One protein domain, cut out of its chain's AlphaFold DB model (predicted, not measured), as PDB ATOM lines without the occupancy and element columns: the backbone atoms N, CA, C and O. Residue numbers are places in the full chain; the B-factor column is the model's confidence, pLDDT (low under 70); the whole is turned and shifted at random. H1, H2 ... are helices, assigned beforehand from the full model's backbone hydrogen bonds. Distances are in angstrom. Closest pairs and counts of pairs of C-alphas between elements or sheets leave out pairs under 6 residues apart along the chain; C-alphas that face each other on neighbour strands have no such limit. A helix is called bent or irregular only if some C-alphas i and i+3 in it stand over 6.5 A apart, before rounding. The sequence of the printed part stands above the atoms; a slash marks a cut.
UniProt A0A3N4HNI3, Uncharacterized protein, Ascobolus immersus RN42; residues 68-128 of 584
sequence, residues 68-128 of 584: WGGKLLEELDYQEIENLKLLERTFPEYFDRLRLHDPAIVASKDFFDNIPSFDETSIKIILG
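AT A GLANCE: This is residues 68 to 128 of the 584 residues of an uncharacterized protein of Ascobolus immersus RN42 (UniProt A0A3N4HNI3). Five short helices make a rounded cluster: H1, the longest, runs along one side, H4 packs on it at a slant, and H2 turns back after the last residue of H1. H5 lies beside H2, far from the first residues of H1, and the small H3 lies near both H2 and H4. The printed part has 61 residues with five named helices, H1 to H5 in order, and no named strand; the class is all helix. It is compact, with a radius of gyration of the C-alphas of 10.4 A and spans of 28 by 20 by 19 A.

HOW THE PARTS SIT: H1, residues 78 to 90, and H2, residues 92 to 99, only just touch, with 3 pairs of C-alphas within 8 A, and only at the corner; H1 does so with residues 87 to 88 alone, and the closest C-alphas are those of Glu 88 and Phe 95, 5.4 A apart. H3, residues 103 to 106, is close to H2 but not clearly touching, the closest C-alphas being those of Leu 98 and Val 106, 6.8 A apart. H4, residues 109 to 117, touches H1 at a steep tilt of 43 degrees, the same way, closest at the C-alphas of Glu 80 and Phe 112, 5.8 A. H5, residues 120 to 127, is apart from H4 and only just touches H2, with 3 pairs of C-alphas within 8 A, closest at the C-alphas of Leu 98 and Leu 127, 7.1 A. In H1 and H5 every O i to N i+4 pair is within hydrogen-bond range, in H2 2 of 4 and in H4 3 of 5, and H3 is too short for such a pair.

IN THESE COORDINATES: H1 begins at C-alpha 78 (154.350, 154.955, 139.690) and is 18.4 A long. H2 is 11.1 A, H3 5.2 A, H4 14.0 A and H5 10.5 A, ending at C-alpha 127 (151.278, 179.541, 137.261). H2 and H4 are irregular: C-alphas 93 and 96, and C-alphas 113 and 116, are each 7.3 A apart.

THE WHOLE: The two C-alphas farthest apart, those of Glu 74 and Thr 121, are 29.3 A apart. The printed part has no cut, and the four links between helices are tight. Mean pLDDT of the printed part is 91.6, and no printed residue is under 70.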
ATOM      1  N   TRP A  68     145.091 164.709 135.426       89.19
ATOM      2  CA  TRP A  68     146.203 165.635 135.665       89.19
ATOM      3  C   TRP A  68     146.735 166.153 134.329       89.19
ATOM      4  O   TRP A  68     147.224 165.366 133.517       89.19
ATOM      5  N   GLY A  69     146.599 167.459 134.059       85.88
ATOM      6  CA  GLY A  69     146.992 168.020 132.761       85.88
ATOM      7  C   GLY A  69     146.350 167.276 131.585       85.88
ATOM      8  O   GLY A  69     147.016 166.962 130.605       85.88
ATOM      9  N   GLY A  70     145.082 166.875 131.718       83.06
ATOM     10  CA  GLY A  70     144.344 166.124 130.696       83.06
ATOM     11  C   GLY A  70     144.634 164.615 130.604       83.06
ATOM     12  O   GLY A  70     143.812 163.915 130.007       83.06
ATOM     13  N   LYS A  71     145.709 164.091 131.211       85.81
ATOM     14  CA  LYS A  71     145.979 162.638 131.307       85.81
ATOM     15  C   LYS A  71     145.167 162.002 132.422       85.81
ATOM     16  O   LYS A  71     144.994 162.630 133.463       85.81
ATOM     17  N   LEU A  72     144.703 160.770 132.236       86.94
ATOM     18  CA  LEU A  72     144.093 160.016 133.335       86.94
ATOM     19  C   LEU A  72     145.178 159.615 134.342       86.94
ATOM     20  O   LEU A  72     146.282 159.252 133.949       86.94
ATOM     21  N   LEU A  73     144.875 159.636 135.642       86.31
ATOM     22  CA  LEU A  73     145.840 159.236 136.680       86.31
ATOM     23  C   LEU A  73     146.357 157.796 136.495       86.31
ATOM     24  O   LEU A  73     147.477 157.498 136.894       86.31
ATOM     25  N   GLU A  74     145.574 156.913 135.871       88.94
ATOM     26  CA  GLU A  74     145.978 155.538 135.537       88.94
ATOM     27  C   GLU A  74     146.972 155.437 134.366       88.94
ATOM     28  O   GLU A  74     147.591 154.391 134.178       88.94
ATOM     29  N   GLU A  75     147.131 156.507 133.582       90.12
ATOM     30  CA  GLU A  75     148.117 156.595 132.499       90.12
ATOM     31  C   GLU A  75     149.496 157.036 133.004       90.12
ATOM     32  O   GLU A  75     150.470 156.953 132.254       90.12
ATOM     33  N   LEU A  76     149.577 157.518 134.248       90.75
ATOM     34  CA  LEU A  76     150.825 157.930 134.877       90.75
ATOM     35  C   LEU A  76     151.576 156.719 135.427       90.75
ATOM     36  O   LEU A  76     150.979 155.769 135.945       90.75
ATOM     37  N   ASP A  77     152.902 156.757 135.342       93.62
ATOM     38  CA  ASP A  77     153.717 155.740 135.993       93.62
ATOM     39  C   ASP A  77     153.751 155.924 137.523       93.62
ATOM     40  O   ASP A  77     153.285 156.913 138.093       93.62
ATOM     41  N   TYR A  78     154.292 154.928 138.228       88.38
ATOM     42  CA  TYR A  78     154.350 154.955 139.690       88.38
ATOM     43  C   TYR A  78     155.134 156.163 140.233       88.38
ATOM     44  O   TYR A  78     154.756 156.723 141.262       88.38
ATOM     45  N   GLN A  79     156.209 156.572 139.557       88.12
ATOM     46  CA  GLN A  79     157.045 157.684 139.999       88.12
ATOM     47  C   GLN A  79     156.335 159.023 139.787       88.12
ATOM     48  O   GLN A  79     156.389 159.883 140.665       88.12
ATOM     49  N   GLU A  80     155.641 159.189 138.662       94.44
ATOM     50  CA  GLU A  80     154.799 160.353 138.379       94.44
ATOM     51  C   GLU A  80     153.691 160.493 139.439       94.44
ATOM     52  O   GLU A  80     153.507 161.578 139.991       94.44
ATOM     53  N   ILE A  81     153.025 159.391 139.812       93.25
ATOM     54  CA  ILE A  81     152.002 159.375 140.874       93.25
ATOM     55  C   ILE A  81     152.588 159.773 142.237       93.25
ATOM     56  O   ILE A  81     151.991 160.579 142.953       93.25
ATOM     57  N   GLU A  82     153.746 159.230 142.622       91.25
ATOM     58  CA  GLU A  82     154.397 159.600 143.888       91.25
ATOM     59  C   GLU A  82     154.849 161.067 143.892       91.25
ATOM     60  O   GLU A  82     154.717 161.750 144.912       91.25
ATOM     61  N   ASN A  83     155.295 161.593 142.748       92.00
ATOM     62  CA  ASN A  83     155.630 163.006 142.619       92.00
ATOM     63  C   ASN A  83     154.378 163.890 142.757       92.00
ATOM     64  O   ASN A  83     154.432 164.896 143.459       92.00
ATOM     65  N   LEU A  84     153.226 163.504 142.195       95.25
ATOM     66  CA  LEU A  84     151.975 164.245 142.417       95.25
ATOM     67  C   LEU A  84     151.554 164.264 143.886       95.25
ATOM     68  O   LEU A  84     151.210 165.325 144.398       95.25
ATOM     69  N   LYS A  85     151.656 163.138 144.599       92.62
ATOM     70  CA  LYS A  85     151.385 163.105 146.049       92.62
ATOM     71  C   LYS A  85     152.341 164.006 146.831       92.62
ATOM     72  O   LYS A  85     151.941 164.634 147.812       92.62
ATOM     73  N   LEU A  86     153.612 164.067 146.423       90.31
ATOM     74  CA  LEU A  86     154.585 164.980 147.019       90.31
ATOM     75  C   LEU A  86     154.185 166.440 146.782       90.31
ATOM     76  O   LEU A  86     154.224 167.226 147.728       90.31
ATOM     77  N   LEU A  87     153.781 166.787 145.559       93.88
ATOM     78  CA  LEU A  87     153.316 168.124 145.190       93.88
ATOM     79  C   LEU A  87     152.075 168.525 146.001       93.88
ATOM     80  O   LEU A  87     152.082 169.589 146.609       93.88
ATOM     81  N   GLU A  88     151.063 167.653 146.084       96.31
ATOM     82  CA  GLU A  88     149.830 167.871 146.860       96.31
ATOM     83  C   GLU A  88     150.126 168.121 148.339       96.31
ATOM     84  O   GLU A  88     149.593 169.044 148.949       96.31
ATOM     85  N   ARG A  89     151.024 167.323 148.924       93.94
ATOM     86  CA  ARG A  89     151.395 167.452 150.334       93.94
ATOM     87  C   ARG A  89     152.219 168.708 150.619       93.94
ATOM     88  O   ARG A  89     152.112 169.255 151.713       93.94
ATOM     89  N   THR A  90     153.090 169.103 149.693       90.25
ATOM     90  CA  THR A  90     154.044 170.207 149.906       90.25
ATOM     91  C   THR A  90     153.420 171.563 149.577       90.25
ATOM     92  O   THR A  90     153.742 172.547 150.234       90.25
ATOM     93  N   PHE A  91     152.514 171.601 148.598       95.06
ATOM     94  CA  PHE A  91     151.934 172.821 148.033       95.06
ATOM     95  C   PHE A  91     150.417 172.668 147.788       95.06
ATOM     96  O   PHE A  91     149.957 172.831 146.650       95.06
ATOM     97  N   PRO A  92     149.619 172.321 148.818       94.81
ATOM     98  CA  PRO A  92     148.200 171.987 148.654       94.81
ATOM     99  C   PRO A  92     147.382 173.129 148.037       94.81
ATOM    100  O   PRO A  92     146.489 172.887 147.230       94.81
ATOM    101  N   GLU A  93     147.721 174.382 148.343       95.19
ATOM    102  CA  GLU A  93     147.063 175.577 147.807       95.19
ATOM    103  C   GLU A  93     147.306 175.811 146.305       95.19
ATOM    104  O   GLU A  93     146.539 176.526 145.654       95.19
ATOM    105  N   TYR A  94     148.346 175.194 145.735       93.94
ATOM    106  CA  TYR A  94     148.675 175.287 144.311       93.94
ATOM    107  C   TYR A  94     148.266 174.038 143.524       93.94
ATOM    108  O   TYR A  94     148.219 174.095 142.293       93.94
ATOM    109  N   PHE A  95     147.964 172.925 144.199       94.00
ATOM    110  CA  PHE A  95     147.793 171.619 143.564       94.00
ATOM    111  C   PHE A  95     146.677 171.606 142.515       94.00
ATOM    112  O   PHE A  95     146.929 171.257 141.365       94.00
ATOM    113  N   ASP A  96     145.473 172.071 142.860       92.12
ATOM    114  CA  ASP A  96     144.355 172.132 141.907       92.12
ATOM    115  C   ASP A  96     144.604 173.111 140.758       92.12
ATOM    116  O   ASP A  96     144.205 172.863 139.620       92.12
ATOM    117  N   ARG A  97     145.311 174.212 141.029       94.75
ATOM    118  CA  ARG A  97     145.667 175.189 139.995       94.75
ATOM    119  C   ARG A  97     146.658 174.598 139.001       94.75
ATOM    120  O   ARG A  97     146.482 174.785 137.804       94.75
ATOM    121  N   LEU A  98     147.661 173.864 139.485       93.12
ATOM    122  CA  LEU A  98     148.615 173.135 138.648       93.12
ATOM    123  C   LEU A  98     147.929 171.999 137.886       93.12
ATOM    124  O   LEU A  98     148.177 171.847 136.696       93.12
ATOM    125  N   ARG A  99     147.020 171.255 138.528       93.06
ATOM    126  CA  ARG A  99     146.247 170.166 137.906       93.06
ATOM    127  C   ARG A  99     145.482 170.623 136.664       93.06
ATOM    128  O   ARG A  99     145.403 169.874 135.688       93.06
ATOM    129  N   LEU A 100     144.926 171.834 136.728       90.06
ATOM    130  CA  LEU A 100     144.122 172.470 135.681       90.06
ATOM    131  C   LEU A 100     144.929 173.386 134.747       90.06
ATOM    132  O   LEU A 100     144.352 173.975 133.833       90.06
ATOM    133  N   HIS A 101     146.236 173.535 134.973       92.75
ATOM    134  CA  HIS A 101     147.092 174.364 134.127       92.75
ATOM    135  C   HIS A 101     147.366 173.688 132.777       92.75
ATOM    136  O   HIS A 101     146.984 172.538 132.557       92.75
ATOM    137  N   ASP A 102     148.022 174.410 131.867       89.44
ATOM    138  CA  ASP A 102     148.326 173.974 130.508       89.44
ATOM    139  C   ASP A 102     148.911 172.545 130.498       89.44
ATOM    140  O   ASP A 102     150.039 172.331 130.969       89.44
ATOM    141  N   PRO A 103     148.172 171.563 129.937       87.88
ATOM    142  CA  PRO A 103     148.609 170.182 129.781       87.88
ATOM    143  C   PRO A 103     150.011 170.027 129.194       87.88
ATOM    144  O   PRO A 103     150.745 169.123 129.593       87.88
ATOM    145  N   ALA A 104     150.406 170.907 128.266       83.25
ATOM    146  CA  ALA A 104     151.716 170.846 127.627       83.25
ATOM    147  C   ALA A 104     152.865 171.050 128.627       83.25
ATOM    148  O   ALA A 104     153.965 170.542 128.411       83.25
ATOM    149  N   ILE A 105     152.599 171.756 129.729       88.06
ATOM    150  CA  ILE A 105     153.548 171.994 130.812       88.06
ATOM    151  C   ILE A 105     153.399 170.892 131.859       88.06
ATOM    152  O   ILE A 105     154.337 170.127 132.082       88.06
ATOM    153  N   VAL A 106     152.223 170.769 132.479       90.12
ATOM    154  CA  VAL A 106     152.056 169.970 133.708       90.12
ATOM    155  C   VAL A 106     151.937 168.462 133.478       90.12
ATOM    156  O   VAL A 106     152.097 167.698 134.425       90.12
ATOM    157  N   ALA A 107     151.700 168.012 132.240       90.06
ATOM    158  CA  ALA A 107     151.736 166.591 131.875       90.06
ATOM    159  C   ALA A 107     153.050 166.171 131.185       90.06
ATOM    160  O   ALA A 107     153.165 165.025 130.722       90.06
ATOM    161  N   SER A 108     154.022 167.088 131.083       92.62
ATOM    162  CA  SER A 108     155.343 166.811 130.518       92.62
ATOM    163  C   SER A 108     156.202 166.000 131.489       92.62
ATOM    164  O   SER A 108     156.120 166.165 132.706       92.62
ATOM    165  N   LYS A 109     157.071 165.143 130.945       89.94
ATOM    166  CA  LYS A 109     158.023 164.376 131.757       89.94
ATOM    167  C   LYS A 109     158.940 165.301 132.567       89.94
ATOM    168  O   LYS A 109     159.202 165.036 133.736       89.94
ATOM    169  N   ASP A 110     159.363 166.410 131.962       91.69
ATOM    170  CA  ASP A 110     160.215 167.405 132.612       91.69
ATOM    171  C   ASP A 110     159.527 168.021 133.835       91.69
ATOM    172  O   ASP A 110     160.176 168.225 134.857       91.69
ATOM    173  N   PHE A 111     158.217 168.274 133.781       94.69
ATOM    174  CA  PHE A 111     157.476 168.738 134.952       94.69
ATOM    175  C   PHE A 111     157.545 167.712 136.086       94.69
ATOM    176  O   PHE A 111     157.997 168.051 137.180       94.69
ATOM    177  N   PHE A 112     157.190 166.449 135.819       92.81
ATOM    178  CA  PHE A 112     157.219 165.395 136.836       92.81
ATOM    179  C   PHE A 112     158.616 165.177 137.428       92.81
ATOM    180  O   PHE A 112     158.740 165.061 138.647       92.81
ATOM    181  N   ASP A 113     159.669 165.170 136.607       87.81
ATOM    182  CA  ASP A 113     161.058 164.971 137.048       87.81
ATOM    183  C   ASP A 113     161.569 166.110 137.964       87.81
ATOM    184  O   ASP A 113     162.485 165.905 138.782       87.81
ATOM    185  N   ASN A 114     160.983 167.308 137.837       93.19
ATOM    186  CA  ASN A 114     161.366 168.513 138.578       93.19
ATOM    187  C   ASN A 114     160.477 168.821 139.795       93.19
ATOM    188  O   ASN A 114     160.904 169.621 140.630       93.19
ATOM    189  N   ILE A 115     159.318 168.166 139.965       92.56
ATOM    190  CA  ILE A 115     158.449 168.352 141.146       92.56
ATOM    191  C   ILE A 115     159.230 168.306 142.475       92.56
ATOM    192  O   ILE A 115     159.039 169.205 143.293       92.56
ATOM    193  N   PRO A 116     160.147 167.343 142.724       91.56
ATOM    194  CA  PRO A 116     160.859 167.286 144.004       91.56
ATOM    195  C   PRO A 116     161.794 168.475 144.273       91.56
ATOM    196  O   PRO A 116     162.247 168.641 145.398       91.56
ATOM    197  N   SER A 117     162.128 169.263 143.246       90.75
ATOM    198  CA  SER A 117     162.955 170.473 143.353       90.75
ATOM    199  C   SER A 117     162.152 171.770 143.313       90.75
ATOM    200  O   SER A 117     162.751 172.842 143.353       90.75
ATOM    201  N   PHE A 118     160.824 171.703 143.202       94.81
ATOM    202  CA  PHE A 118     160.005 172.907 143.212       94.81
ATOM    203  C   PHE A 118     160.065 173.589 144.575       94.81
ATOM    204  O   PHE A 118     159.881 172.968 145.619       94.81
ATOM    205  N   ASP A 119     160.277 174.898 144.532       94.19
ATOM    206  CA  ASP A 119     159.942 175.814 145.606       94.19
ATOM    207  C   ASP A 119     158.689 176.620 145.227       94.19
ATOM    208  O   ASP A 119     158.194 176.574 144.095       94.19
ATOM    209  N   GLU A 120     158.164 177.380 146.187       92.44
ATOM    210  CA  GLU A 120     156.969 178.200 145.970       92.44
ATOM    211  C   GLU A 120     157.167 179.208 144.820       92.44
ATOM    212  O   GLU A 120     156.244 179.477 144.050       92.44
ATOM    213  N   THR A 121     158.385 179.738 144.658       92.25
ATOM    214  CA  THR A 121     158.733 180.679 143.584       92.25
ATOM    215  C   THR A 121     158.607 180.031 142.209       92.25
ATOM    216  O   THR A 121     158.004 180.614 141.311       92.25
ATOM    217  N   SER A 122     159.128 178.815 142.046       93.75
ATOM    218  CA  SER A 122     159.061 178.044 140.804       93.75
ATOM    219  C   SER A 122     157.616 177.735 140.421       93.75
ATOM    220  O   SER A 122     157.235 177.888 139.262       93.75
ATOM    221  N   ILE A 123     156.780 177.379 141.401       94.38
ATOM    222  CA  ILE A 123     155.351 177.126 141.184       94.38
ATOM    223  C   ILE A 123     154.622 178.406 140.766       94.38
ATOM    224  O   ILE A 123     153.859 178.381 139.800       94.38
ATOM    225  N   LYS A 124     154.899 179.541 141.423       93.75
ATOM    226  CA  LYS A 124     154.340 180.846 141.033       93.75
ATOM    227  C   LYS A 124     154.754 181.247 139.621       93.75
ATOM    228  O   LYS A 124     153.911 181.715 138.864       93.75
ATOM    229  N   ILE A 125     156.012 181.008 139.240       92.62
ATOM    230  CA  ILE A 125     156.496 181.233 137.869       92.62
ATOM    231  C   ILE A 125     155.702 180.385 136.873       92.62
ATOM    232  O   ILE A 125     155.229 180.918 135.872       92.62
ATOM    233  N   ILE A 126     155.522 179.091 137.156       93.38
ATOM    234  CA  ILE A 126     154.755 178.179 136.298       93.38
ATOM    235  C   ILE A 126     153.315 178.676 136.145       93.38
ATOM    236  O   ILE A 126     152.812 178.743 135.026       93.38
ATOM    237  N   LEU A 127     152.664 179.066 137.243       94.19
ATOM    238  CA  LEU A 127     151.278 179.541 137.261       94.19
ATOM    239  C   LEU A 127     151.094 180.971 136.723       94.19
ATOM    240  O   LEU A 127     149.956 181.410 136.565       94.19
ATOM    241  N   GLY A 128     152.180 181.693 136.432       93.38
ATOM    242  CA  GLY A 128     152.131 183.097 136.018       93.38
ATOM    243  C   GLY A 128     151.723 184.059 137.140       93.38
ATOM    244  O   GLY A 128     151.256 185.164 136.863       93.38
TER     245      GLY A 128